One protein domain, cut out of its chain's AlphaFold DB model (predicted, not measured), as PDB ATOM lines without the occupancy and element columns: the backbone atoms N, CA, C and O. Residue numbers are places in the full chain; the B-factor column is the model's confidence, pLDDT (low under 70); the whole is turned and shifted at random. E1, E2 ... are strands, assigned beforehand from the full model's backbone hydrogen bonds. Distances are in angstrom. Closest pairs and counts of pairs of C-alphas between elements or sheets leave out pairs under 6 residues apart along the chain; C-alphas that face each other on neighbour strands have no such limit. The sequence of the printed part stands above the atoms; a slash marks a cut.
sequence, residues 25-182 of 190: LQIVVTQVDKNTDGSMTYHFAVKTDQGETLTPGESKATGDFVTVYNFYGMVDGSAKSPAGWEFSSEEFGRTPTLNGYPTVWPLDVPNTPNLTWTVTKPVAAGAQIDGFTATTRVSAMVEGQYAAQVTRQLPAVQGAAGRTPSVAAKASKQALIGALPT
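Overview. This is residues 25 to 182 of the 190 residues of an uncharacterized protein of Rhizobiales bacterium GAS113 (UniProt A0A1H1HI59). This is a sandwich of two twisted strand sheets face to face, and a long hairpin, E7 and E8, runs out beyond one end of it to a loop at residues 155 to 169. The larger sheet, in the order E4, E5, E3, E7, E8, faces a smaller one, in the order E1, E2, E6; both are antiparallel throughout, and their edge strands E8 and E1 come close along one side. The printed part has 158 residues, with no named helix and eight named strands, E1 to E8 in chain order, that hold 69 of them, under half; the class is all strand. It is compact, with a radius of gyration of the C-alphas of 17.6 A, and spans 69 by 29 by 28 A, the hairpin making much of the length.

Arrangement. Begin at E1, residues 26 to 34, which forms a hairpin with E2, residues 40 to 47; look for N 28 and O 45, 2.9 A apart. On the other side of E2 find E6, residues 128 to 136, antiparallel to it, with N 42 and O 134 at 2.8 A. In the other sheet, E3, residues 65 to 68, is an inner strand between E5, residues 114 to 119, and E7, residues 141 to 154: N 68 and O 115 are 2.8 A apart, and N 67 and O 147 are 2.8 A apart. E4, residues 85 to 90, is an edge strand and forms a hairpin with E5, with N 88 and O 116 at 2.9 A. E8, residues 170 to 182, is the other edge strand and forms a hairpin with E7, with N 148 and O 176 at 2.9 A. The parts of the sheets that face each other are 10.7 A apart centre to centre; the closest C-alphas of E1 and E8 are those of Val 28 and Leu 180, at 6.2 A.

Along the chain. Find C-alpha 26 at (239.548, 168.763, 183.385); from there E1 runs 24.1 A. E2 is 22.7 A long, E3 10.2 A, E4 16.3 A, E5 16.5 A and E6 24.0 A. E7 starts at C-alpha 141, (227.657, 173.399, 169.297), bends by 53 degrees at residue 151 and covers 37.6 A. E8, 35.1 A, ends at C-alpha 182, (228.612, 170.593, 173.828).

Size, cuts and confidence. The two C-alphas farthest apart are those of Asp 37 and Gly 162, 69.4 A. The printed part has no cut. The links E2 to E3, E3 to E4, E4 to E5 and E7 to E8 are long. Look at residues 154 to 171 for pLDDT under 70; the mean of the printed part is 88.7.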
ATOM      1  N   LEU A  25     241.146 168.655 187.898       85.38
ATOM      2  CA  LEU A  25     240.589 167.701 186.924       85.38
ATOM      3  C   LEU A  25     239.765 168.355 185.805       85.38
ATOM      4  O   LEU A  25     238.697 168.910 186.058       85.38
ATOM      5  N   GLN A  26     240.222 168.215 184.562       91.12
ATOM      6  CA  GLN A  26     239.548 168.763 183.385       91.12
ATOM      7  C   GLN A  26     238.987 167.644 182.526       91.12
ATOM      8  O   GLN A  26     239.654 166.632 182.330       91.12
ATOM      9  N   ILE A  27     237.818 167.866 181.933       94.94
ATOM     10  CA  ILE A  27     237.393 167.145 180.733       94.94
ATOM     11  C   ILE A  27     237.441 168.099 179.547       94.94
ATOM     12  O   ILE A  27     237.025 169.253 179.644       94.94
ATOM     13  N   VAL A  28     237.983 167.624 178.434       95.31
ATOM     14  CA  VAL A  28     238.108 168.396 177.198       95.31
ATOM     15  C   VAL A  28     237.574 167.590 176.029       95.31
ATOM     16  O   VAL A  28     237.722 166.370 176.008       95.31
ATOM     17  N   VAL A  29     237.001 168.271 175.039       97.12
ATOM     18  CA  VAL A  29     236.718 167.668 173.731       97.12
ATOM     19  C   VAL A  29     238.024 167.612 172.949       97.12
ATOM     20  O   VAL A  29     238.652 168.647 172.724       97.12
ATOM     21  N   THR A  30     238.453 166.418 172.555       97.25
ATOM     22  CA  THR A  30     239.668 166.222 171.751       97.25
ATOM     23  C   THR A  30     239.368 166.169 170.262       97.25
ATOM     24  O   THR A  30     240.189 166.605 169.457       97.25
ATOM     25  N   GLN A  31     238.194 165.658 169.897       96.50
ATOM     26  CA  GLN A  31     237.771 165.477 168.514       96.50
ATOM     27  C   GLN A  31     236.244 165.404 168.435       96.50
ATOM     28  O   GLN A  31     235.588 164.944 169.371       96.50
ATOM     29  N   VAL A  32     235.678 165.831 167.303       97.25
ATOM     30  CA  VAL A  32     234.279 165.567 166.963       97.25
ATOM     31  C   VAL A  32     234.207 165.026 165.540       97.25
ATOM     32  O   VAL A  32     234.588 165.714 164.594       97.25
ATOM     33  N   ASP A  33     233.701 163.806 165.397       96.81
ATOM     34  CA  ASP A  33     233.520 163.141 164.110       96.81
ATOM     35  C   ASP A  33     232.106 163.339 163.589       96.81
ATOM     36  O   ASP A  33     231.145 163.245 164.348       96.81
ATOM     37  N   LYS A  34     231.970 163.549 162.279       96.81
ATOM     38  CA  LYS A  34     230.680 163.489 161.591       96.81
ATOM     39  C   LYS A  34     230.493 162.100 160.990       96.81
ATOM     40  O   LYS A  34     231.235 161.707 160.092       96.81
ATOM     41  N   ASN A  35     229.480 161.386 161.457       96.56
ATOM     42  CA  ASN A  35     229.135 160.055 160.978       96.56
ATOM     43  C   ASN A  35     228.361 160.117 159.654       96.56
ATOM     44  O   ASN A  35     227.788 161.143 159.275       96.56
ATOM     45  N   THR A  36     228.314 158.988 158.948       95.88
ATOM     46  CA  THR A  36     227.616 158.862 157.659       95.88
ATOM     47  C   THR A  36     226.106 159.080 157.764       95.88
ATOM     48  O   THR A  36     225.495 159.530 156.799       95.88
ATOM     49  N   ASP A  37     225.508 158.817 158.928       93.81
ATOM     50  CA  ASP A  37     224.091 159.063 159.219       93.81
ATOM     51  C   ASP A  37     223.794 160.518 159.638       93.81
ATOM     52  O   ASP A  37     222.659 160.850 159.980       93.81
ATOM     53  N   GLY A  38     224.808 161.388 159.621       93.00
ATOM     54  CA  GLY A  38     224.707 162.791 160.011       93.00
ATOM     55  C   GLY A  38     224.820 163.052 161.513       93.00
ATOM     56  O   GLY A  38     224.848 164.220 161.900       93.00
ATOM     57  N   SER A  39     224.914 162.015 162.352       96.69
ATOM     58  CA  SER A  39     225.206 162.178 163.779       96.69
ATOM     59  C   SER A  39     226.648 162.643 164.011       96.69
ATOM     60  O   SER A  39     227.514 162.489 163.148       96.69
ATOM     61  N   MET A  40     226.910 163.219 165.183       97.81
ATOM     62  CA  MET A  40     228.228 163.697 165.591       97.81
ATOM     63  C   MET A  40     228.727 162.893 166.794       97.81
ATOM     64  O   MET A  40     228.044 162.833 167.817       97.81
ATOM     65  N   THR A  41     229.914 162.295 166.706       98.25
ATOM     66  CA  THR A  41     230.552 161.593 167.829       98.25
ATOM     67  C   THR A  41     231.617 162.476 168.458       98.25
ATOM     68  O   THR A  41     232.619 162.803 167.831       98.25
ATOM     69  N   TYR A  42     231.403 162.843 169.718       98.31
ATOM     70  CA  TYR A  42     232.361 163.580 170.529       98.31
ATOM     71  C   TYR A  42     233.332 162.606 171.177       98.31
ATOM     72  O   TYR A  42     232.911 161.597 171.751       98.31
ATOM     73  N   HIS A  43     234.614 162.947 171.125       98.44
ATOM     74  CA  HIS A  43     235.683 162.293 171.865       98.44
ATOM     75  C   HIS A  43     236.153 163.226 172.965       98.44
ATOM     76  O   HIS A  43     236.416 164.408 172.719       98.44
ATOM     77  N   PHE A  44     236.270 162.688 174.172       98.31
ATOM     78  CA  PHE A  44     236.727 163.434 175.330       98.31
ATOM     79  C   PHE A  44     238.002 162.831 175.907       98.31
ATOM     80  O   PHE A  44     238.241 161.622 175.828       98.31
ATOM     81  N   ALA A  45     238.779 163.696 176.548       97.56
ATOM     82  CA  ALA A  45     239.884 163.309 177.405       97.56
ATOM     83  C   ALA A  45     239.721 163.931 178.787       97.56
ATOM     84  O   ALA A  45     239.331 165.093 178.913       97.56
ATOM     85  N   VAL A  46     240.072 163.164 179.813       95.94
ATOM     86  CA  VAL A  46     240.149 163.626 181.198       95.94
ATOM     87  C   VAL A  46     241.614 163.856 181.560       95.94
ATOM     88  O   VAL A  46     242.456 163.003 181.291       95.94
ATOM     89  N   LYS A  47     241.932 165.005 182.158       93.19
ATOM     90  CA  LYS A  47     243.296 165.403 182.540       93.19
ATOM     91  C   LYS A  47     243.357 165.709 184.028       93.19
ATOM     92  O   LYS A  47     242.580 166.536 184.498       93.19
ATOM     93  N   THR A  48     244.275 165.073 184.750       90.00
ATOM     94  CA  THR A  48     244.600 165.409 186.143       90.00
ATOM     95  C   THR A  48     245.880 166.230 186.221       90.00
ATOM     96  O   THR A  48     246.796 166.054 185.418       90.00
ATOM     97  N   ASP A  49     245.966 167.105 187.220       87.31
ATOM     98  CA  ASP A  49     247.187 167.846 187.523       87.31
ATOM     99  C   ASP A  49     248.186 167.009 188.345       87.31
ATOM    100  O   ASP A  49     247.877 165.948 188.905       87.31
ATOM    101  N   GLN A  50     249.420 167.510 188.453       81.31
ATOM    102  CA  GLN A  50     250.415 166.955 189.371       81.31
ATOM    103  C   GLN A  50     249.904 167.071 190.818       81.31
ATOM    104  O   GLN A  50     249.585 168.159 191.293       81.31
ATOM    105  N   GLY A  51     249.815 165.936 191.518       80.75
ATOM    106  CA  GLY A  51     249.232 165.836 192.862       80.75
ATOM    107  C   GLY A  51     247.739 165.482 192.906       80.75
ATOM    108  O   GLY A  51     247.182 165.371 193.996       80.75
ATOM    109  N   GLU A  52     247.081 165.267 191.765       86.50
ATOM    110  CA  GLU A  52     245.668 164.880 191.704       86.50
ATOM    111  C   GLU A  52     245.485 163.450 191.209       86.50
ATOM    112  O   GLU A  52     245.733 163.138 190.053       86.50
ATOM    113  N   THR A  53     245.009 162.576 192.082       89.44
ATOM    114  CA  THR A  53     244.664 161.191 191.747       89.44
ATOM    115  C   THR A  53     243.159 161.042 191.586       89.44
ATOM    116  O   THR A  53     242.392 161.709 192.282       89.44
ATOM    117  N   LEU A  54     242.722 160.109 190.745       92.00
ATOM    118  CA  LEU A  54     241.321 159.693 190.733       92.00
ATOM    119  C   LEU A  54     241.182 158.408 191.526       92.00
ATOM    120  O   LEU A  54     241.841 157.410 191.231       92.00
ATOM    121  N   THR A  55     240.330 158.448 192.542       92.44
ATOM    122  CA  THR A  55     240.148 157.342 193.478       92.44
ATOM    123  C   THR A  55     238.747 156.757 193.322       92.44
ATOM    124  O   THR A  55     237.770 157.515 193.398       92.44
ATOM    125  N   PRO A  56     238.615 155.430 193.133       93.50
ATOM    126  CA  PRO A  56     237.311 154.786 193.162       93.50
ATOM    127  C   PRO A  56     236.692 154.906 194.554       93.50
ATOM    128  O   PRO A  56     237.390 154.983 195.564       93.50
ATOM    129  N   GLY A  57     235.367 154.934 194.599       88.19
ATOM    130  CA  GLY A  57     234.619 154.848 195.846       88.19
ATOM    131  C   GLY A  57     234.250 153.405 196.154       88.19
ATOM    132  O   GLY A  57     234.359 152.526 195.303       88.19
ATOM    133  N   GLU A  58     233.725 153.178 197.355       86.31
ATOM    134  CA  GLU A  58     233.011 151.934 197.690       86.31
ATOM    135  C   GLU A  58     231.776 151.728 196.797       86.31
ATOM    136  O   GLU A  58     231.307 150.610 196.611       86.31
ATOM    137  N   SER A  59     231.255 152.819 196.230       86.31
ATOM    138  CA  SER A  59     230.195 152.815 195.230       86.31
ATOM    139  C   SER A  59     230.438 153.908 194.191       86.31
ATOM    140  O   SER A  59     231.237 154.829 194.402       86.31
ATOM    141  N   LYS A  60     229.669 153.872 193.096       82.81
ATOM    142  CA  LYS A  60     229.638 154.950 192.102       82.81
ATOM    143  C   LYS A  60     229.415 156.315 192.763       82.81
ATOM    144  O   LYS A  60     230.117 157.264 192.436       82.81
ATOM    145  N   ALA A  61     228.513 156.402 193.744       85.19
ATOM    146  CA  ALA A  61     228.151 157.648 194.425       85.19
ATOM    147  C   ALA A  61     229.298 158.285 195.232       85.19
ATOM    148  O   ALA A  61     229.275 159.494 195.472       85.19
ATOM    149  N   THR A  62     230.315 157.508 195.616       87.38
ATOM    150  CA  THR A  62     231.459 157.987 196.409       87.38
ATOM    151  C   THR A  62     232.773 158.046 195.627       87.38
ATOM    152  O   THR A  62     233.744 158.630 196.111       87.38
ATOM    153  N   GLY A  63     232.810 157.498 194.408       91.62
ATOM    154  CA  GLY A  63     233.965 157.593 193.514       91.62
ATOM    155  C   GLY A  63     234.149 158.981 192.915       91.62
ATOM    156  O   GLY A  63     233.186 159.744 192.800       91.62
ATOM    157  N   ASP A  64     235.390 159.296 192.535       94.69
ATOM    158  CA  ASP A  64     235.697 160.471 191.714       94.69
ATOM    159  C   ASP A  64     235.053 160.354 190.333       94.69
ATOM    160  O   ASP A  64     234.853 159.258 189.803       94.69
ATOM    161  N   PHE A  65     234.682 161.491 189.757       95.75
ATOM    162  CA  PHE A  65     233.879 161.510 188.546       95.75
ATOM    163  C   PHE A  65     234.028 162.820 187.789       95.75
ATOM    164  O   PHE A  65     234.496 163.831 188.319       95.75
ATOM    165  N   VAL A  66     233.539 162.796 186.556       96.81
ATOM    166  CA  VAL A  66     233.248 163.986 185.771       96.81
ATOM    167  C   VAL A  66     231.850 163.881 185.178       96.81
ATOM    168  O   VAL A  66     231.439 162.801 184.758       96.81
ATOM    169  N   THR A  67     231.134 165.001 185.161       97.38
ATOM    170  CA  THR A  67     229.803 165.147 184.573       97.38
ATOM    171  C   THR A  67     229.833 166.259 183.535       97.38
ATOM    172  O   THR A  67     230.160 167.391 183.879       97.38
ATOM    173  N   VAL A  68     229.486 165.956 182.285       97.69
ATOM    174  CA  VAL A  68     229.205 166.947 181.235       97.69
ATOM    175  C   VAL A  68     227.709 167.213 181.230       97.69
ATOM    176  O   VAL A  68     226.923 166.272 181.111       97.69
ATOM    177  N   TYR A  69     227.322 168.479 181.357       96.50
ATOM    178  CA  TYR A  69     225.921 168.856 181.481       96.50
ATOM    179  C   TYR A  69     225.282 169.151 180.131       96.50
ATOM    180  O   TYR A  69     225.937 169.660 179.217       96.50
ATOM    181  N   ASN A  70     223.981 168.885 180.040       95.50
ATOM    182  CA  ASN A  70     223.128 169.263 178.915       95.50
ATOM    183  C   ASN A  70     223.629 168.751 177.553       95.50
ATOM    184  O   ASN A  70     223.791 169.518 176.602       95.50
ATOM    185  N   PHE A  71     223.893 167.449 177.438       96.19
ATOM    186  CA  PHE A  71     224.331 166.838 176.186       96.19
ATOM    187  C   PHE A  71     223.129 166.525 175.282       96.19
ATOM    188  O   PHE A  71     222.589 165.415 175.255       96.19
ATOM    189  N   TYR A  72     222.682 167.541 174.542       95.38
ATOM    190  CA  TYR A  72     221.471 167.463 173.728       95.38
ATOM    191  C   TYR A  72     221.546 166.422 172.615       95.38
ATOM    192  O   TYR A  72     222.566 166.260 171.943       95.38
ATOM    193  N   GLY A  73     220.412 165.753 172.382       94.56
ATOM    194  CA  GLY A  73     220.231 164.810 171.279       94.56
ATOM    195  C   GLY A  73     221.097 163.558 171.374       94.56
ATOM    196  O   GLY A  73     221.390 162.965 170.333       94.56
ATOM    197  N   MET A  74     221.529 163.191 172.586       95.88
ATOM    198  CA  MET A  74     222.308 161.985 172.841       95.88
ATOM    199  C   MET A  74     221.654 160.762 172.183       95.88
ATOM    200  O   MET A  74     220.450 160.547 172.284       95.88
ATOM    201  N   VAL A  75     222.462 159.957 171.500       96.69
ATOM    202  CA  VAL A  75     222.049 158.645 171.004       96.69
ATOM    203  C   VAL A  75     222.229 157.632 172.131       96.69
ATOM    204  O   VAL A  75     223.352 157.434 172.611       96.69
ATOM    205  N   ASP A  76     221.145 156.977 172.535       94.25
ATOM    206  CA  ASP A  76     221.159 155.972 173.600       94.25
ATOM    207  C   ASP A  76     222.176 154.859 173.325       94.25
ATOM    208  O   ASP A  76     222.325 154.374 172.202       94.25
ATOM    209  N   GLY A  77     222.921 154.472 174.364       95.31
ATOM    210  CA  GLY A  77     223.952 153.433 174.276       95.31
ATOM    211  C   GLY A  77     225.200 153.811 173.465       95.31
ATOM    212  O   GLY A  77     226.102 152.990 173.331       95.31
ATOM    213  N   SER A  78     225.296 155.039 172.939       97.12
ATOM    214  CA  SER A  78     226.463 155.475 172.155       97.12
ATOM    215  C   SER A  78     227.680 155.857 172.999       97.12
ATOM    216  O   SER A  78     228.787 155.987 172.465       97.12
ATOM    217  N   ALA A  79     227.483 156.070 174.302       98.06
ATOM    218  CA  ALA A  79     228.565 156.442 175.189       98.06
ATOM    219  C   ALA A  79     229.526 155.275 175.409       98.06
ATOM    220  O   ALA A  79     229.111 154.136 175.626       98.06
ATOM    221  N   LYS A  80     230.825 155.572 175.388       97.81
ATOM    222  CA  LYS A  80     231.879 154.608 175.713       97.81
ATOM    223  C   LYS A  80     232.749 155.144 176.834       97.81
ATOM    224  O   LYS A  80     232.861 156.354 177.042       97.81
ATOM    225  N   SER A  81     233.356 154.217 177.561       97.81
ATOM    226  CA  SER A  81     234.295 154.505 178.638       97.81
ATOM    227  C   SER A  81     235.568 153.698 178.433       97.81
ATOM    228  O   SER A  81     235.483 152.528 178.043       97.81
ATOM    229  N   PRO A  82     236.743 154.277 178.718       97.19
ATOM    230  CA  PRO A  82     237.968 153.503 178.802       97.19
ATOM    231  C   PRO A  82     237.920 152.542 179.999       97.19
ATOM    232  O   PRO A  82     237.087 152.656 180.903       97.19
ATOM    233  N   ALA A  83     238.843 151.581 180.024       96.00
ATOM    234  CA  ALA A  83     238.956 150.644 181.136       96.00
ATOM    235  C   ALA A  83     239.171 151.381 182.472       96.00
ATOM    236  O   ALA A  83     239.964 152.318 182.556       96.00
ATOM    237  N   GLY A  84     238.504 150.919 183.532       95.75
ATOM    238  CA  GLY A  84     238.585 151.559 184.851       95.75
ATOM    239  C   GLY A  84     237.643 152.749 185.032       95.75
ATOM    240  O   GLY A  84     237.802 153.491 185.998       95.75
ATOM    241  N   TRP A  85     236.667 152.904 184.137       97.19
ATOM    242  CA  TRP A  85     235.600 153.891 184.225       97.19
ATOM    243  C   TRP A  85     234.244 153.254 183.946       97.19
ATOM    244  O   TRP A  85     234.142 152.280 183.201       97.19
ATOM    245  N   GLU A  86     233.208 153.824 184.542       96.44
ATOM    246  CA  GLU A  86     231.816 153.442 184.338       96.44
ATOM    247  C   GLU A  86     231.010 154.666 183.904       96.44
ATOM    248  O   GLU A  86     231.160 155.750 184.475       96.44
ATOM    249  N   PHE A  87     230.168 154.490 182.887       97.06
ATOM    250  CA  PHE A  87     229.297 155.533 182.361       97.06
ATOM    251  C   PHE A  87     227.890 155.446 182.945       97.06
ATOM    252  O   PHE A  87     227.339 154.365 183.147       97.06
ATOM    253  N   SER A  88     227.269 156.607 183.102       95.56
ATOM    254  CA  SER A  88     225.833 156.751 183.280       95.56
ATOM    255  C   SER A  88     225.331 158.030 182.637       95.56
ATOM    256  O   SER A  88     226.051 159.031 182.619       95.56
ATOM    257  N   SER A  89     224.063 158.023 182.234       94.81
ATOM    258  CA  SER A  89     223.338 159.242 181.909       94.81
ATOM    259  C   SER A  89     222.156 159.434 182.844       94.81
ATOM    260  O   SER A  89     221.457 158.472 183.159       94.81
ATOM    261  N   GLU A  90     221.981 160.662 183.320       89.44
ATOM    262  CA  GLU A  90     220.975 161.035 184.314       89.44
ATOM    263  C   GLU A  90     220.319 162.362 183.885       89.44
ATOM    264  O   GLU A  90     220.995 163.251 183.359       89.44
ATOM    265  N   GLU A  91     219.003 162.501 184.093       86.00
ATOM    266  CA  GLU A  91     218.265 163.754 183.824       86.00
ATOM    267  C   GLU A  91     218.676 164.889 184.763       86.00
ATOM    268  O   GLU A  91     218.544 166.053 184.410       86.00
ATOM    269  N   PHE A  92     219.188 164.535 185.943       88.94
ATOM    270  CA  PHE A  92     219.830 165.453 186.870       88.94
ATOM    271  C   PHE A  92     221.295 165.059 186.983       88.94
ATOM    272  O   PHE A  92     221.620 163.963 187.436       88.94
ATOM    273  N   GLY A  93     222.179 165.940 186.535       88.50
ATOM    274  CA  GLY A  93     223.601 165.671 186.461       88.50
ATOM    275  C   GLY A  93     224.214 165.560 187.849       88.50
ATOM    276  O   GLY A  93     224.074 166.443 188.705       88.50
ATOM    277  N   ARG A  94     224.972 164.485 188.074       92.69
ATOM    278  CA  ARG A  94     225.719 164.316 189.318       92.69
ATOM    279  C   ARG A  94     226.687 165.481 189.513       92.69
ATOM    280  O   ARG A  94     227.599 165.669 188.713       92.69
ATOM    281  N   THR A  95     226.520 166.201 190.617       92.88
ATOM    282  CA  THR A  95     227.316 167.380 190.982       92.88
ATOM    283  C   THR A  95     228.138 167.093 192.245       92.88
ATOM    284  O   THR A  95     227.644 166.386 193.127       92.88
ATOM    285  N   PRO A  96     229.388 167.582 192.367       91.69
ATOM    286  CA  PRO A  96     230.182 167.393 193.580       91.69
ATOM    287  C   PRO A  96     229.467 167.937 194.820       91.69
ATOM    288  O   PRO A  96     228.911 169.038 194.787       91.69
ATOM    289  N   THR A  97     229.491 167.171 195.915       89.94
ATOM    290  CA  THR A  97     228.863 167.566 197.182       89.94
ATOM    291  C   THR A  97     229.831 167.477 198.355       89.94
ATOM    292  O   THR A  97     230.730 166.637 198.389       89.94
ATOM    293  N   LEU A  98     229.614 168.332 199.352       84.81
ATOM    294  CA  LEU A  98     230.257 168.274 200.655       84.81
ATOM    295  C   LEU A  98     229.158 168.204 201.714       84.81
ATOM    296  O   LEU A  98     228.324 169.102 201.810       84.81
ATOM    297  N   ASN A  99     229.138 167.120 202.495       85.00
ATOM    298  CA  ASN A  99     228.096 166.845 203.496       85.00
ATOM    299  C   ASN A  99     226.665 166.893 202.921       85.00
ATOM    300  O   ASN A  99     225.743 167.365 203.580       85.00
ATOM    301  N   GLY A 100     226.491 166.431 201.678       83.44
ATOM    302  CA  GLY A 100     225.200 166.412 200.983       83.44
ATOM    303  C   GLY A 100     224.808 167.723 200.293       83.44
ATOM    304  O   GLY A 100     223.797 167.746 199.601       83.44
ATOM    305  N   TYR A 101     225.604 168.789 200.419       85.88
ATOM    306  CA  TYR A 101     225.345 170.071 199.757       85.88
ATOM    307  C   TYR A 101     226.224 170.249 198.513       85.88
ATOM    308  O   TYR A 101     227.424 169.975 198.601       85.88
ATOM    309  N   PRO A 102     225.686 170.726 197.372       88.44
ATOM    310  CA  PRO A 102     226.486 171.020 196.185       88.44
ATOM    311  C   PRO A 102     227.584 172.045 196.474       88.44
ATOM    312  O   PRO A 102     227.342 173.073 197.107       88.44
ATOM    313  N   THR A 103     228.798 171.776 195.996       89.75
ATOM    314  CA  THR A 103     229.936 172.707 196.125       89.75
ATOM    315  C   THR A 103     230.152 173.559 194.878       89.75
ATOM    316  O   THR A 103     230.895 174.535 194.922       89.75
ATOM    317  N   VAL A 104     229.523 173.184 193.765       90.62
ATOM    318  CA  VAL A 104     229.520 173.905 192.486       90.62
ATOM    319  C   VAL A 104     228.108 173.875 191.898       90.62
ATOM    320  O   VAL A 104     227.311 173.016 192.271       90.62
ATOM    321  N   TRP A 105     227.805 174.810 190.995       91.56
ATOM    322  CA  TRP A 105     226.445 175.051 190.496       91.56
ATOM    323  C   TRP A 105     226.413 175.156 188.965       91.56
ATOM    324  O   TRP A 105     226.316 176.262 188.430       91.56
ATOM    325  N   PRO A 106     226.562 174.032 188.246       91.38
ATOM    326  CA  PRO A 106     226.375 174.008 186.804       91.38
ATOM    327  C   PRO A 106     224.905 174.210 186.435       91.38
ATOM    328  O   PRO A 106     224.001 173.815 187.174       91.38
ATOM    329  N   LEU A 107     224.672 174.832 185.283       91.44
ATOM    330  CA  LEU A 107     223.362 174.897 184.664       91.44
ATOM    331  C   LEU A 107     222.974 173.486 184.226       91.44
ATOM    332  O   LEU A 107     223.629 172.908 183.362       91.44
ATOM    333  N   ASP A 108     221.899 172.967 184.798       92.38
ATOM    334  CA  ASP A 108     221.320 171.670 184.462       92.38
ATOM    335  C   ASP A 108     219.898 171.900 183.941       92.38
ATOM    336  O   ASP A 108     219.058 172.493 184.627       92.38
ATOM    337  N   VAL A 109     219.658 171.528 182.687       91.31
ATOM    338  CA  VAL A 109     218.402 171.772 181.982       91.31
ATOM    339  C   VAL A 109     217.550 170.506 182.055       91.31
ATOM    340  O   VAL A 109     217.943 169.479 181.499       91.31
ATOM    341  N   PRO A 110     216.347 170.572 182.658       87.56
ATOM    342  CA  PRO A 110     215.468 169.415 182.782       87.56
ATOM    343  C   PRO A 110     215.226 168.697 181.451       87.56
ATOM    344  O   PRO A 110     215.053 169.337 180.411       87.56
ATOM    345  N   ASN A 111     215.138 167.365 181.503       86.81
ATOM    346  CA  ASN A 111     214.953 166.479 180.345       86.81
ATOM    347  C   ASN A 111     216.101 166.514 179.319       86.81
ATOM    348  O   ASN A 111     215.927 166.052 178.189       86.81
ATOM    349  N   THR A 112     217.267 167.053 179.687       91.25
ATOM    350  CA  THR A 112     218.471 166.979 178.856       91.25
ATOM    351  C   THR A 112     219.457 165.995 179.480       91.25
ATOM    352  O   THR A 112     219.798 166.148 180.649       91.25
ATOM    353  N   PRO A 113     219.938 164.984 178.736       94.94
ATOM    354  CA  PRO A 113     220.885 164.016 179.271       94.94
ATOM    355  C   PRO A 113     222.175 164.673 179.773       94.94
ATOM    356  O   PRO A 113     222.837 165.406 179.039       94.94
ATOM    357  N   ASN A 114     222.573 164.349 180.999       97.12
ATOM    358  CA  ASN A 114     223.904 164.642 181.516       97.12
ATOM    359  C   ASN A 114     224.786 163.394 181.366       97.12
ATOM    360  O   ASN A 114     224.301 162.272 181.519       97.12
ATOM    361  N   LEU A 115     226.067 163.565 181.040       97.88
ATOM    362  CA  LEU A 115     227.011 162.463 180.839       97.88
ATOM    363  C   LEU A 115     227.943 162.360 182.037       97.88
ATOM    364  O   LEU A 115     228.809 163.217 182.200       97.88
ATOM    365  N   THR A 116     227.816 161.313 182.846       97.31
ATOM    366  CA  THR A 116     228.695 161.106 183.999       97.31
ATOM    367  C   THR A 116     229.576 159.886 183.792       97.31
ATOM    368  O   THR A 116     229.087 158.770 183.611       97.31
ATOM    369  N   TRP A 117     230.887 160.085 183.902       97.62
ATOM    370  CA  TRP A 117     231.867 159.009 183.982       97.62
ATOM    371  C   TRP A 117     232.458 158.967 185.383       97.62
ATOM    372  O   TRP A 117     232.980 159.964 185.878       97.62
ATOM    373  N   THR A 118     232.371 157.805 186.026       96.88
ATOM    374  CA  THR A 118     232.886 157.570 187.379       96.88
ATOM    375  C   THR A 118     234.070 156.620 187.328       96.88
ATOM    376  O   THR A 118     234.038 155.613 186.621       96.88
ATOM    377  N   VAL A 119     235.119 156.932 188.081       96.38
ATOM    378  CA  VAL A 119     236.310 156.093 188.145       96.38
ATOM    379  C   VAL A 119     236.025 154.816 188.949       96.38
ATOM    380  O   VAL A 119     235.483 154.862 190.055       96.38
ATOM    381  N   THR A 120     236.412 153.661 188.410       96.12
ATOM    382  CA  THR A 120     236.290 152.341 189.057       96.12
ATOM    383  C   THR A 120     237.644 151.693 189.350       96.12
ATOM    384  O   THR A 120     237.715 150.715 190.093       96.12
ATOM    385  N   LYS A 121     238.744 152.253 188.828       94.88
ATOM    386  CA  LYS A 121     240.123 151.864 189.171       94.88
ATOM    387  C   LYS A 121     240.995 153.095 189.425       94.88
ATOM    388  O   LYS A 121     240.843 154.070 188.700       94.88
ATOM    389  N   PRO A 122     241.931 153.065 190.392       93.50
ATOM    390  CA  PRO A 122     242.764 154.227 190.690       93.50
ATOM    391  C   PRO A 122     243.520 154.748 189.462       93.50
ATOM    392  O   PRO A 122     244.093 153.959 188.709       93.50
ATOM    393  N   VAL A 123     243.567 156.072 189.304       93.00
ATOM    394  CA  VAL A 123     244.375 156.745 188.278       93.00
ATOM    395  C   VAL A 123     245.440 157.606 188.944       93.00
ATOM    396  O   VAL A 123     245.155 158.364 189.876       93.00
ATOM    397  N   ALA A 124     246.674 157.468 188.459       90.12
ATOM    398  CA  ALA A 124     247.825 158.215 188.943       90.12
ATOM    399  C   ALA A 124     247.707 159.721 188.655       90.12
ATOM    400  O   ALA A 124     246.935 160.158 187.801       90.12
ATOM    401  N   ALA A 125     248.500 160.510 189.378       89.00
ATOM    402  CA  ALA A 125     248.544 161.950 189.181       89.00
ATOM    403  C   ALA A 125     249.211 162.358 187.866       89.00
ATOM    404  O   ALA A 125     250.082 161.649 187.362       89.00
ATOM    405  N   GLY A 126     248.810 163.514 187.330       87.19
ATOM    406  CA  GLY A 126     249.331 164.030 186.063       87.19
ATOM    407  C   GLY A 126     248.962 163.186 184.840       87.19
ATOM    408  O   GLY A 126     249.684 163.213 183.843       87.19
ATOM    409  N   ALA A 127     247.898 162.387 184.923       92.12
ATOM    410  CA  ALA A 127     247.474 161.494 183.860       92.12
ATOM    411  C   ALA A 127     246.555 162.210 182.862       92.12
ATOM    412  O   ALA A 127     245.691 163.005 183.239       92.12
ATOM    413  N   GLN A 128     246.695 161.849 181.587       94.94
ATOM    414  CA  GLN A 128     245.662 162.052 180.579       94.94
ATOM    415  C   GLN A 128     245.016 160.700 180.274       94.94
ATOM    416  O   GLN A 128     245.711 159.709 180.048       94.94
ATOM    417  N   ILE A 129     243.689 160.669 180.295       96.56
ATOM    418  CA  ILE A 129     242.881 159.493 180.013       96.56
ATOM    419  C   ILE A 129     242.030 159.823 178.792       96.56
ATOM    420  O   ILE A 129     241.186 160.714 178.848       96.56
ATOM    421  N   ASP A 130     242.252 159.099 177.705       97.62
ATOM    422  CA  ASP A 130     241.500 159.219 176.458       97.62
ATOM    423  C   ASP A 130     240.473 158.075 176.323       97.62
ATOM    424  O   ASP A 130     240.460 157.126 177.111       97.62
ATOM    425  N   GLY A 131     239.623 158.136 175.293       96.75
ATOM    426  CA  GLY A 131     238.710 157.041 174.928       96.75
ATOM    427  C   GLY A 131     237.293 157.154 175.493       96.75
ATOM    428  O   GLY A 131     236.517 156.201 175.404       96.75
ATOM    429  N   PHE A 132     236.935 158.308 176.051       98.50
ATOM    430  CA  PHE A 132     235.550 158.640 176.373       98.50
ATOM    431  C   PHE A 132     234.852 159.128 175.110       98.50
ATOM    432  O   PHE A 132     235.377 160.002 174.420       98.50
ATOM    433  N   THR A 133     233.661 158.611 174.819       98.50
ATOM    434  CA  THR A 133     232.879 159.091 173.672       98.50
ATOM    435  C   THR A 133     231.411 159.234 174.013       98.50
ATOM    436  O   THR A 133     230.919 158.531 174.893       98.50
ATOM    437  N   ALA A 134     230.703 160.080 173.271       98.38
ATOM    438  CA  ALA A 134     229.243 160.112 173.212       98.38
ATOM    439  C   ALA A 134     228.796 160.621 171.837       98.38
ATOM    440  O   ALA A 134     229.450 161.482 171.249       98.38
ATOM    441  N   THR A 135     227.699 160.083 171.306       98.31
ATOM    442  CA  THR A 135     227.166 160.494 169.999       98.31
ATOM    443  C   THR A 135     225.879 161.279 170.174       98.31
ATOM    444  O   THR A 135     225.061 160.958 171.033       98.31
ATOM    445  N   THR A 136     225.691 162.300 169.345       97.69
ATOM    446  CA  THR A 136     224.494 163.140 169.303       97.69
ATOM    447  C   THR A 136     223.948 163.242 167.883       97.69
ATOM    448  O   THR A 136     224.691 163.164 166.906       97.69
ATOM    449  N   ARG A 137     222.636 163.439 167.750       96.31
ATOM    450  CA  ARG A 137     221.982 163.783 166.475       96.31
ATOM    451  C   ARG A 137     221.986 165.286 166.183       96.31
ATOM    452  O   ARG A 137     221.489 165.704 165.143       96.31
ATOM    453  N   VAL A 138     222.507 166.093 167.101       93.81
ATOM    454  CA  VAL A 138     222.539 167.551 167.010       93.81
ATOM    455  C   VAL A 138     223.910 168.002 166.523       93.81
ATOM    456  O   VAL A 138     224.936 167.578 167.044       93.81
ATOM    457  N   SER A 139     223.927 168.870 165.512       87.69
ATOM    458  CA  SER A 139     225.167 169.376 164.915       87.69
ATOM    459  C   SER A 139     225.594 170.751 165.429       87.69
ATOM    460  O   SER A 139     226.746 171.131 165.236       87.69
ATOM    461  N   ALA A 140     224.677 171.520 166.023       88.94
ATOM    462  CA  ALA A 140     224.997 172.822 166.598       88.94
ATOM    463  C   ALA A 140     225.750 172.641 167.921       88.94
ATOM    464  O   ALA A 140     225.396 171.776 168.724       88.94
ATOM    465  N   MET A 141     226.793 173.445 168.121       89.56
ATOM    466  CA  MET A 141     227.657 173.399 169.297       89.56
ATOM    467  C   MET A 141     227.610 174.737 170.021       89.56
ATOM    468  O   MET A 141     227.656 175.775 169.371       89.56
ATOM    469  N   VAL A 142     227.568 174.698 171.348       90.31
ATOM    470  CA  VAL A 142     227.668 175.875 172.219       90.31
ATOM    471  C   VAL A 142     228.702 175.618 173.310       90.31
ATOM    472  O   VAL A 142     229.175 174.492 173.487       90.31
ATOM    473  N   GLU A 143     229.048 176.657 174.065       91.25
ATOM    474  CA  GLU A 143     229.817 176.491 175.294       91.25
ATOM    475  C   GLU A 143     228.922 175.888 176.391       91.25
ATOM    476  O   GLU A 143     228.047 176.549 176.947       91.25
ATOM    477  N   GLY A 144     229.122 174.600 176.669       92.44
ATOM    478  CA  GLY A 144     228.488 173.876 177.764       92.44
ATOM    479  C   GLY A 144     229.345 173.863 179.021       92.44
ATOM    480  O   GLY A 144     230.466 174.371 179.046       92.44
ATOM    481  N   GLN A 145     228.825 173.234 180.075       94.62
ATOM    482  CA  GLN A 145     229.495 173.140 181.368       94.62
ATOM    483  C   GLN A 145     229.802 171.691 181.743       94.62
ATOM    484  O   GLN A 145     229.096 170.760 181.360       94.62
ATOM    485  N   TYR A 146     230.846 171.509 182.543       96.06
ATOM    486  CA  TYR A 146     231.111 170.264 183.249       96.06
ATOM    487  C   TYR A 146     231.395 170.524 184.717       96.06
ATOM    488  O   TYR A 146     231.879 171.595 185.078       96.06
ATOM    489  N   ALA A 147     231.170 169.508 185.540       95.00
ATOM    490  CA  ALA A 147     231.630 169.466 186.915       95.00
ATOM    491  C   ALA A 147     232.469 168.217 187.154       95.00
ATOM    492  O   ALA A 147     232.254 167.173 186.543       95.00
ATOM    493  N   ALA A 148     233.437 168.328 188.051       93.69
ATOM    494  CA  ALA A 148     234.404 167.280 188.328       93.69
ATOM    495  C   ALA A 148     234.654 167.160 189.829       93.69
ATOM    496  O   ALA A 148     234.724 168.172 190.528       93.69
ATOM    497  N   GLN A 149     234.831 165.926 190.303       92.31
ATOM    498  CA  GLN A 149     235.329 165.627 191.640       92.31
ATOM    499  C   GLN A 149     236.615 164.808 191.540       92.31
ATOM    500  O   GLN A 149     236.629 163.767 190.886       92.31
ATOM    501  N   VAL A 150     237.675 165.254 192.215       90.44
ATOM    502  CA  VAL A 150     238.998 164.609 192.189       90.44
ATOM    503  C   VAL A 150     239.617 164.526 193.577       90.44
ATOM    504  O   VAL A 150     239.371 165.377 194.431       90.44
ATOM    505  N   THR A 151     240.453 163.517 193.812       86.75
ATOM    506  CA  THR A 151     241.204 163.370 195.059       86.75
ATOM    507  C   THR A 151     242.574 164.033 194.931       86.75
ATOM    508  O   THR A 151     243.486 163.502 194.298       86.75
ATOM    509  N   ARG A 152     242.760 165.180 195.582       81.81
ATOM    510  CA  ARG A 152     244.063 165.846 195.669       81.81
ATOM    511  C   ARG A 152     244.878 165.276 196.823       81.81
ATOM    512  O   ARG A 152     244.398 165.241 197.955       81.81
ATOM    513  N   GLN A 153     246.120 164.894 196.548       77.19
ATOM    514  CA  GLN A 153     247.115 164.558 197.559       77.19
ATOM    515  C   GLN A 153     247.915 165.805 197.942       77.19
ATOM    516  O   GLN A 153     248.536 166.457 197.106       77.19
ATOM    517  N   LEU A 154     247.905 166.137 199.228       66.56
ATOM    518  CA  LEU A 154     248.756 167.164 199.810       66.56
ATOM    519  C   LEU A 154     250.050 166.501 200.298       66.56
ATOM    520  O   LEU A 154     249.967 165.530 201.059       66.56
ATOM    521  N   PRO A 155     251.232 167.002 199.891       62.22
ATOM    522  CA  PRO A 155     252.498 166.442 200.338       62.22
ATOM    523  C   PRO A 155     252.651 166.596 201.852       62.22
ATOM    524  O   PRO A 155     252.117 167.526 202.462       62.22
ATOM    525  N   ALA A 156     253.413 165.686 202.460       64.94
ATOM    526  CA  ALA A 156     253.794 165.832 203.856       64.94
ATOM    527  C   ALA A 156     254.673 167.080 204.018       64.94
ATOM    528  O   ALA A 156     255.663 167.248 203.305       64.94
ATOM    529  N   VAL A 157     254.329 167.945 204.970       64.25
ATOM    530  CA  VAL A 157     255.183 169.080 205.330       64.25
ATOM    531  C   VAL A 157     256.159 168.578 206.384       64.25
ATOM    532  O   VAL A 157     255.776 168.329 207.530       64.25
ATOM    533  N   GLN A 158     257.420 168.388 205.991       57.69
ATOM    534  CA  GLN A 158     258.490 168.139 206.952       57.69
ATOM    535  C   GLN A 158     258.710 169.412 207.769       57.69
ATOM    536  O   GLN A 158     258.956 170.485 207.219       57.69
ATOM    537  N   GLY A 159     258.593 169.291 209.092       55.72
ATOM    538  CA  GLY A 159     258.916 170.385 209.996       55.72
ATOM    539  C   GLY A 159     260.381 170.786 209.844       55.72
ATOM    540  O   GLY A 159     261.253 169.932 209.655       55.72
ATOM    541  N   ALA A 160     260.666 172.085 209.933       57.19
ATOM    542  CA  ALA A 160     262.041 172.563 209.982       57.19
ATOM    543  C   ALA A 160     262.766 171.909 211.171       57.19
ATOM    544  O   ALA A 160     262.196 171.822 212.266       57.19
ATOM    545  N   ALA A 161     263.998 171.447 210.918       55.03
ATOM    546  CA  ALA A 161     264.853 170.661 211.808       55.03
ATOM    547  C   ALA A 161     264.548 170.861 213.309       55.03
ATOM    548  O   ALA A 161     264.993 171.818 213.942       55.03
ATOM    549  N   GLY A 162     263.761 169.935 213.869       53.31
ATOM    550  CA  GLY A 162     263.618 169.725 215.310       53.31
ATOM    551  C   GLY A 162     262.638 170.610 216.088       53.31
ATOM    552  O   GLY A 162     262.625 170.492 217.310       53.31
ATOM    553  N   ARG A 163     261.820 171.481 215.468       54.62
ATOM    554  CA  ARG A 163     260.881 172.343 216.242       54.62
ATOM    555  C   ARG A 163     259.407 172.283 215.854       54.62
ATOM    556  O   ARG A 163     258.582 172.799 216.600       54.62
ATOM    557  N   THR A 164     259.050 171.653 214.738       53.69
ATOM    558  CA  THR A 164     257.645 171.488 214.328       53.69
ATOM    559  C   THR A 164     257.343 170.024 214.006       53.69
ATOM    560  O   THR A 164     258.156 169.385 213.334       53.69
ATOM    561  N   PRO A 165     256.212 169.463 214.479       53.19
ATOM    562  CA  PRO A 165     255.784 168.129 214.074       53.19
ATOM    563  C   PRO A 165     255.614 168.073 212.555       53.19
ATOM    564  O   PRO A 165     255.062 168.999 211.960       53.19
ATOM    565  N   SER A 166     256.062 166.989 211.922       57.34
ATOM    566  CA  SER A 166     255.761 166.744 210.512       57.34
ATOM    567  C   SER A 166     254.253 166.587 210.329       57.34
ATOM    568  O   SER A 166     253.630 165.773 211.015       57.34
ATOM    569  N   VAL A 167     253.666 167.322 209.387       59.56
ATOM    570  CA  VAL A 167     252.264 167.120 209.007       59.56
ATOM    571  C   VAL A 167     252.220 165.983 207.992       59.56
ATOM    572  O   VAL A 167     252.846 166.077 206.937       59.56
ATOM    573  N   ALA A 168     251.503 164.905 208.317       58.19
ATOM    574  CA  ALA A 168     251.310 163.778 207.408       58.19
ATOM    575  C   ALA A 168     250.596 164.214 206.117       58.19
ATOM    576  O   ALA A 168     249.790 165.149 206.131       58.19
ATOM    577  N   ALA A 169     250.873 163.510 205.017       60.22
ATOM    578  CA  ALA A 169     250.160 163.705 203.759       60.22
ATOM    579  C   ALA A 169     248.646 163.539 203.974       60.22
ATOM    580  O   ALA A 169     248.203 162.643 204.696       60.22
ATOM    581  N   LYS A 170     247.851 164.414 203.355       60.34
ATOM    582  CA  LYS A 170     246.384 164.388 203.440       60.34
ATOM    583  C   LYS A 170     245.786 164.290 202.049       60.34
ATOM    584  O   LYS A 170     246.288 164.914 201.124       60.34
ATOM    585  N   ALA A 171     244.687 163.556 201.922       69.25
ATOM    586  CA  ALA A 171     243.869 163.561 200.720       69.25
ATOM    587  C   ALA A 171     242.616 164.415 200.951       69.25
ATOM    588  O   ALA A 171     242.024 164.363 202.031       69.25
ATOM    589  N   SER A 172     242.202 165.194 199.957       75.94
ATOM    590  CA  SER A 172     240.936 165.932 199.991       75.94
ATOM    591  C   SER A 172     240.216 165.840 198.651       75.94
ATOM    592  O   SER A 172     240.850 165.794 197.596       75.94
ATOM    593  N   LYS A 173     238.879 165.810 198.688       81.12
ATOM    594  CA  LYS A 173     238.063 165.934 197.478       81.12
ATOM    595  C   LYS A 173     238.062 167.393 197.038       81.12
ATOM    596  O   LYS A 173     237.788 168.282 197.841       81.12
ATOM    597  N   GLN A 174     238.395 167.623 195.778       82.69
ATOM    598  CA  GLN A 174     238.283 168.914 195.116       82.69
ATOM    599  C   GLN A 174     237.112 168.860 194.149       82.69
ATOM    600  O   GLN A 174     236.901 167.836 193.499       82.69
ATOM    601  N   ALA A 175     236.377 169.962 194.070       84.38
ATOM    602  CA  ALA A 175     235.284 170.144 193.134       84.38
ATOM    603  C   ALA A 175     235.636 171.258 192.151       84.38
ATOM    604  O   ALA A 175     236.189 172.285 192.549       84.38
ATOM    605  N   LEU A 176     235.286 171.066 190.886       86.81
ATOM    606  CA  LEU A 176     235.481 172.052 189.829       86.81
ATOM    607  C   LEU A 176     234.210 172.168 188.994       86.81
ATOM    608  O   LEU A 176     233.510 171.177 188.800       86.81
ATOM    609  N   ILE A 177     233.971 173.370 188.472       89.19
ATOM    610  CA  ILE A 177     233.141 173.607 187.294       89.19
ATOM    611  C   ILE A 177     234.010 174.221 186.192       89.19
ATOM    612  O   ILE A 177     234.857 175.074 186.467       89.19
ATOM    613  N   GLY A 178     233.816 173.783 184.957       89.69
ATOM    614  CA  GLY A 178     234.483 174.344 183.789       89.69
ATOM    615  C   GLY A 178     233.581 174.316 182.562       89.69
ATOM    616  O   GLY A 178     232.412 173.946 182.657       89.69
ATOM    617  N   ALA A 179     234.136 174.708 181.418       91.69
ATOM    618  CA  ALA A 179     233.418 174.780 180.153       91.69
ATOM    619  C   ALA A 179     234.044 173.879 179.081       91.69
ATOM    620  O   ALA A 179     235.255 173.644 179.085       91.69
ATOM    621  N   LEU A 180     233.209 173.378 178.171       92.75
ATOM    622  CA  LEU A 180     233.616 172.629 176.985       92.75
ATOM    623  C   LEU A 180     232.561 172.768 175.877       92.75
ATOM    624  O   LEU A 180     231.392 172.988 176.191       92.75
ATOM    625  N   PRO A 181     232.926 172.590 174.597       93.69
ATOM    626  CA  PRO A 181     231.939 172.515 173.527       93.69
ATOM    627  C   PRO A 181     230.972 171.343 173.744       93.69
ATOM    628  O   PRO A 181     231.405 170.196 173.875       93.69
ATOM    629  N   THR A 182     229.669 171.611 173.739       92.75
ATOM    630  CA  THR A 182     228.612 170.593 173.828       92.75
ATOM    631  C   THR A 182     227.568 170.801 172.733       92.75
ATOM    632  O   THR A 182     227.422 171.915 172.223       92.75
TER     633      THR A 182